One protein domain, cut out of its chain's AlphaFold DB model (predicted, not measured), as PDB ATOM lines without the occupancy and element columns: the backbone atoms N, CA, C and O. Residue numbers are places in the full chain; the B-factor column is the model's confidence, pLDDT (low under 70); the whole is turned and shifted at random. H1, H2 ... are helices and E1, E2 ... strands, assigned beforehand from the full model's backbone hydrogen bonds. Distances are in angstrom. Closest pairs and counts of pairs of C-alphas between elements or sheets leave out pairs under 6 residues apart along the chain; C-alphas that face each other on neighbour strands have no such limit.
ATOM      1  N   MET A  57     -20.798   8.032 -39.161       67.12
ATOM      2  CA  MET A  57     -19.925   7.520 -40.217       67.12
ATOM      3  C   MET A  57     -20.765   7.149 -41.431       67.12
ATOM      4  O   MET A  57     -21.652   6.311 -41.331       67.12
ATOM      5  N   LEU A  58     -20.458   7.741 -42.580       73.44
ATOM      6  CA  LEU A  58     -21.123   7.442 -43.844       73.44
ATOM      7  C   LEU A  58     -20.314   6.394 -44.616       73.44
ATOM      8  O   LEU A  58     -19.113   6.567 -44.836       73.44
ATOM      9  N   VAL A  59     -20.955   5.284 -44.982       76.25
ATOM     10  CA  VAL A  59     -20.306   4.110 -45.579       76.25
ATOM     11  C   VAL A  59     -21.176   3.554 -46.709       76.25
ATOM     12  O   VAL A  59     -22.397   3.618 -46.653       76.25
ATOM     13  N   SER A  60     -20.559   2.988 -47.748       80.56
ATOM     14  CA  SER A  60     -21.303   2.266 -48.789       80.56
ATOM     15  C   SER A  60     -21.781   0.908 -48.267       80.56
ATOM     16  O   SER A  60     -20.964   0.095 -47.816       80.56
ATOM     17  N   SER A  61     -23.079   0.638 -48.395       77.00
ATOM     18  CA  SER A  61     -23.703  -0.633 -48.010       77.00
ATOM     19  C   SER A  61     -23.077  -1.816 -48.757       77.00
ATOM     20  O   SER A  61     -22.705  -2.812 -48.137       77.00
ATOM     21  N   LYS A  62     -22.804  -1.665 -50.061       78.25
ATOM     22  CA  LYS A  62     -22.134  -2.673 -50.905       78.25
ATOM     23  C   LYS A  62     -20.767  -3.085 -50.357       78.25
ATOM     24  O   LYS A  62     -20.415  -4.260 -50.386       78.25
ATOM     25  N   GLN A  63     -19.992  -2.139 -49.828       76.56
ATOM     26  CA  GLN A  63     -18.694  -2.449 -49.219       76.56
ATOM     27  C   GLN A  63     -18.846  -3.136 -47.858       76.56
ATOM     28  O   GLN A  63     -18.078  -4.043 -47.537       76.56
ATOM     29  N   MET A  64     -19.843  -2.744 -47.063       77.75
ATOM     30  CA  MET A  64     -20.120  -3.385 -45.773       77.75
ATOM     31  C   MET A  64     -20.577  -4.835 -45.942       77.75
ATOM     32  O   MET A  64     -20.065  -5.712 -45.246       77.75
ATOM     33  N   ILE A  65     -21.455  -5.093 -46.914       79.19
ATOM     34  CA  ILE A  65     -21.921  -6.432 -47.293       79.19
ATOM     35  C   ILE A  65     -20.733  -7.310 -47.707       79.19
ATOM     36  O   ILE A  65     -20.539  -8.390 -47.161       79.19
ATOM     37  N   LEU A  66     -19.865  -6.814 -48.597       76.44
ATOM     38  CA  LEU A  66     -18.700  -7.574 -49.073       76.44
ATOM     39  C   LEU A  66     -17.668  -7.892 -47.980       76.44
ATOM     40  O   LEU A  66     -16.890  -8.835 -48.122       76.44
ATOM     41  N   THR A  67     -17.601  -7.085 -46.919       72.69
ATOM     42  CA  THR A  67     -16.544  -7.184 -45.899       72.69
ATOM     43  C   THR A  67     -16.991  -7.848 -44.599       72.69
ATOM     44  O   THR A  67     -16.134  -8.197 -43.781       72.69
ATOM     45  N   SER A  68     -18.295  -8.057 -44.395       76.62
ATOM     46  CA  SER A  68     -18.848  -8.610 -43.159       76.62
ATOM     47  C   SER A  68     -20.082  -9.480 -43.421       76.62
ATOM     48  O   SER A  68     -21.121  -8.951 -43.816       76.62
ATOM     49  N   PRO A  69     -20.041 -10.778 -43.068       77.25
ATOM     50  CA  PRO A  69     -21.207 -11.664 -43.162       77.25
ATOM     51  C   PRO A  69     -22.411 -11.193 -42.335       77.25
ATOM     52  O   PRO A  69     -23.551 -11.529 -42.635       77.25
ATOM     53  N   VAL A  70     -22.168 -10.413 -41.272       80.88
ATOM     54  CA  VAL A  70     -23.236  -9.835 -40.441       80.88
ATOM     55  C   VAL A  70     -23.992  -8.761 -41.217       80.88
ATOM     56  O   VAL A  70     -25.218  -8.740 -41.190       80.88
ATOM     57  N   PHE A  71     -23.269  -7.897 -41.937       82.19
ATOM     58  CA  PHE A  71     -23.890  -6.852 -42.750       82.19
ATOM     59  C   PHE A  71     -24.463  -7.402 -44.055       82.19
ATOM     60  O   PHE A  71     -25.469  -6.891 -44.516       82.19
ATOM     61  N   GLU A  72     -23.902  -8.475 -44.613       82.19
ATOM     62  CA  GLU A  72     -24.527  -9.212 -45.716       82.19
ATOM     63  C   GLU A  72     -25.897  -9.769 -45.322       82.19
ATOM     64  O   GLU A  72     -26.867  -9.574 -46.047       82.19
ATOM     65  N   ALA A  73     -26.003 -10.401 -44.151       84.62
ATOM     66  CA  ALA A  73     -27.283 -10.905 -43.667       84.62
ATOM     67  C   ALA A  73     -28.288  -9.778 -43.372       84.62
ATOM     68  O   ALA A  73     -29.473  -9.966 -43.616       84.62
ATOM     69  N   MET A  74     -27.814  -8.642 -42.852       82.00
ATOM     70  CA  MET A  74     -28.641  -7.516 -42.400       82.00
ATOM     71  C   MET A  74     -29.078  -6.567 -43.528       82.00
ATOM     72  O   MET A  74     -30.188  -6.058 -43.481       82.00
ATOM     73  N   LEU A  75     -28.212  -6.309 -44.513       86.12
ATOM     74  CA  LEU A  75     -28.419  -5.309 -45.575       86.12
ATOM     75  C   LEU A  75     -28.560  -5.917 -46.973       86.12
ATOM     76  O   LEU A  75     -28.912  -5.212 -47.911       86.12
ATOM     77  N   GLY A  76     -28.218  -7.195 -47.146       80.25
ATOM     78  CA  GLY A  76     -28.234  -7.851 -48.453       80.25
ATOM     79  C   GLY A  76     -29.613  -8.329 -48.904       80.25
ATOM     80  O   GLY A  76     -29.732  -8.811 -50.027       80.25
ATOM     81  N   ASP A  77     -30.628  -8.248 -48.042       81.44
ATOM     82  CA  ASP A  77     -31.977  -8.741 -48.309       81.44
ATOM     83  C   ASP A  77     -33.024  -7.966 -47.489       81.44
ATOM     84  O   ASP A  77     -32.695  -7.392 -46.451       81.44
ATOM     85  N   ASP A  78     -34.291  -8.004 -47.901       82.00
ATOM     86  CA  ASP A  78     -35.408  -7.288 -47.254       82.00
ATOM     87  C   ASP A  78     -35.942  -7.980 -45.983       82.00
ATOM     88  O   ASP A  78     -36.873  -7.509 -45.325       82.00
ATOM     89  N   ARG A  79     -35.330  -9.107 -45.605       78.69
ATOM     90  CA  ARG A  79     -35.709  -9.910 -44.431       78.69
ATOM     91  C   ARG A  79     -35.483  -9.194 -43.102       78.69
ATOM     92  O   ARG A  79     -36.095  -9.571 -42.100       78.69
ATOM     93  N   PHE A  80     -34.594  -8.209 -43.080       83.06
ATOM     94  CA  PHE A  80     -34.340  -7.350 -41.931       83.06
ATOM     95  C   PHE A  80     -34.836  -5.942 -42.231       83.06
ATOM     96  O   PHE A  80     -34.816  -5.503 -43.380       83.06
ATOM     97  N   LYS A  81     -35.271  -5.230 -41.185       83.19
ATOM     98  CA  LYS A  81     -35.782  -3.860 -41.325       83.19
ATOM     99  C   LYS A  81     -34.734  -2.964 -41.972       83.19
ATOM    100  O   LYS A  81     -35.043  -2.227 -42.887       83.19
ATOM    101  N   GLU A  82     -33.481  -3.142 -41.575       82.94
ATOM    102  CA  GLU A  82     -32.348  -2.378 -42.067       82.94
ATOM    103  C   GLU A  82     -32.098  -2.579 -43.574       82.94
ATOM    104  O   GLU A  82     -31.714  -1.637 -44.263       82.94
ATOM    105  N   GLY A  83     -32.326  -3.786 -44.101       81.31
ATOM    106  CA  GLY A  83     -32.226  -4.073 -45.534       81.31
ATOM    107  C   GLY A  83     -33.445  -3.594 -46.325       81.31
ATOM    108  O   GLY A  83     -33.290  -3.072 -47.427       81.31
ATOM    109  N   ALA A  84     -34.646  -3.697 -45.751       82.25
ATOM    110  CA  ALA A  84     -35.867  -3.157 -46.350       82.25
ATOM    111  C   ALA A  84     -35.839  -1.619 -46.436       82.25
ATOM    112  O   ALA A  84     -36.191  -1.058 -47.471       82.25
ATOM    113  N   ASP A  85     -35.363  -0.952 -45.383       82.94
ATOM    114  CA  ASP A  85     -35.217   0.504 -45.320       82.94
ATOM    115  C   ASP A  85     -34.138   0.987 -46.304       82.94
ATOM    116  O   ASP A  85     -34.331   1.986 -46.993       82.94
ATOM    117  N   LEU A  86     -33.039   0.235 -46.454       82.94
ATOM    118  CA  LEU A  86     -32.013   0.532 -47.455       82.94
ATOM    119  C   LEU A  86     -32.562   0.447 -48.890       82.94
ATOM    120  O   LEU A  86     -32.246   1.316 -49.692       82.94
ATOM    121  N   LEU A  87     -33.399  -0.552 -49.197       81.56
ATOM    122  CA  LEU A  87     -34.037  -0.703 -50.515       81.56
ATOM    123  C   LEU A  87     -35.109   0.362 -50.798       81.56
ATOM    124  O   LEU A  87     -35.403   0.640 -51.961       81.56
ATOM    125  N   ALA A  88     -35.739   0.909 -49.756       81.75
ATOM    126  CA  ALA A  88     -36.806   1.898 -49.886       81.75
ATOM    127  C   ALA A  88     -36.273   3.336 -49.979       81.75
ATOM    128  O   ALA A  88     -36.723   4.099 -50.834       81.75
ATOM    129  N   ASP A  89     -35.312   3.686 -49.121       79.31
ATOM    130  CA  ASP A  89     -34.861   5.065 -48.907       79.31
ATOM    131  C   ASP A  89     -33.413   5.314 -49.382       79.31
ATOM    132  O   ASP A  89     -32.866   6.397 -49.146       79.31
ATOM    133  N   ASP A  90     -32.774   4.332 -50.044       77.31
ATOM    134  CA  ASP A  90     -31.367   4.342 -50.514       77.31
ATOM    135  C   ASP A  90     -30.333   4.571 -49.387       77.31
ATOM    136  O   ASP A  90     -29.124   4.714 -49.613       77.31
ATOM    137  N   LYS A  91     -30.807   4.628 -48.140       77.31
ATOM    138  CA  LYS A  91     -30.061   5.008 -46.951       77.31
ATOM    139  C   LYS A  91     -30.672   4.334 -45.731       77.31
ATOM    140  O   LYS A  91     -31.861   4.469 -45.474       77.31
ATOM    141  N   VAL A  92     -29.829   3.720 -44.909       82.56
ATOM    142  CA  VAL A  92     -30.228   3.203 -43.599       82.56
ATOM    143  C   VAL A  92     -29.296   3.700 -42.504       82.56
ATOM    144  O   VAL A  92     -28.070   3.729 -42.636       82.56
ATOM    145  N   ASP A  93     -29.916   4.093 -41.402       78.31
ATOM    146  CA  ASP A  93     -29.264   4.555 -40.194       78.31
ATOM    147  C   ASP A  93     -29.137   3.373 -39.219       78.31
ATOM    148  O   ASP A  93     -30.088   3.014 -38.530       78.31
ATOM    149  N   ILE A  94     -27.956   2.757 -39.156       74.06
ATOM    150  CA  ILE A  94     -27.666   1.662 -38.226       74.06
ATOM    151  C   ILE A  94     -27.130   2.257 -36.926       74.06
ATOM    152  O   ILE A  94     -26.018   2.805 -36.874       74.06
ATOM    153  N   GLU A  95     -27.916   2.122 -35.863       65.44
ATOM    154  CA  GLU A  95     -27.452   2.384 -34.506       65.44
ATOM    155  C   GLU A  95     -26.471   1.287 -34.099       65.44
ATOM    156  O   GLU A  95     -26.793   0.096 -34.094       65.44
ATOM    157  N   LEU A  96     -25.238   1.682 -33.785       61.09
ATOM    158  CA  LEU A  96     -24.294   0.744 -33.201       61.09
ATOM    159  C   LEU A  96     -24.724   0.518 -31.749       61.09
ATOM    160  O   LEU A  96     -24.897   1.504 -31.027       61.09
TER     161      LEU A  96
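What this domain is: This is residues 57 to 96 of the 260 residues of an uncharacterized protein of Botryotinia fuckeliana (strain T4) (UniProt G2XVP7). The printed part makes one short round: a small helical hairpin of H1 and H2, then H3 at the far end of H2, then the strand E2 folding back from H3 towards E1. The two strands come near each other on the side away from H2 but form no sheet. The 40 printed residues hold three named helices and two named strands in the order E1, H1, H2, H3, E2, a mixed class of helices and strands. The whole is compact, with a radius of gyration of the C-alphas of 9.1 A and spans of 22 by 22 by 17 A.

Where its parts are: Find C-alpha 57 at (-19.925, 7.520, -40.217), where E1, residues 57 to 60, begins. H1 follows as residues 61 to 67, and H2 as residues 69 to 75, each 9.9 A long. Look next at C-alpha 81, at (-35.782, -3.860, -41.325), for H3, residues 81 to 89, 11.7 A long. E2, residues 91 to 95, runs 13.0 A to C-alpha 95 at (-27.452, 2.384, -34.506).

How they stand to each other: E1 and H1 meet only through their link. H1 and H2 touch as a hairpin at a shallow tilt of 14 degrees, opposite ways; their closest C-alphas, of Ile 65 and Glu 72, are 4.1 A apart. H2 and H3 touch at a steep tilt of 49 degrees, the same way, closest at the C-alphas of Leu 75 and Gly 83, 4.0 A. H1 and H3 are only just apart, at 8.4 A. The closest C-alphas of H3 and E2, of Leu 86 and Val 92, are 5.0 A apart. E1 and E2 are near each other, with 6 pairs of C-alphas within 10 A, and each pairs with no named strand. In H1, H2 and H3 every O i to N i+4 pair is within hydrogen-bond range.

The domain as a whole: The C-alphas farthest apart, of Met 57 and Arg 79, are 23.9 A apart. The printed part has no cut, and its four links between elements are tight. The mean pLDDT of the printed part is 78.7; look for values under 70 at residue 57 and residues 95 to 96.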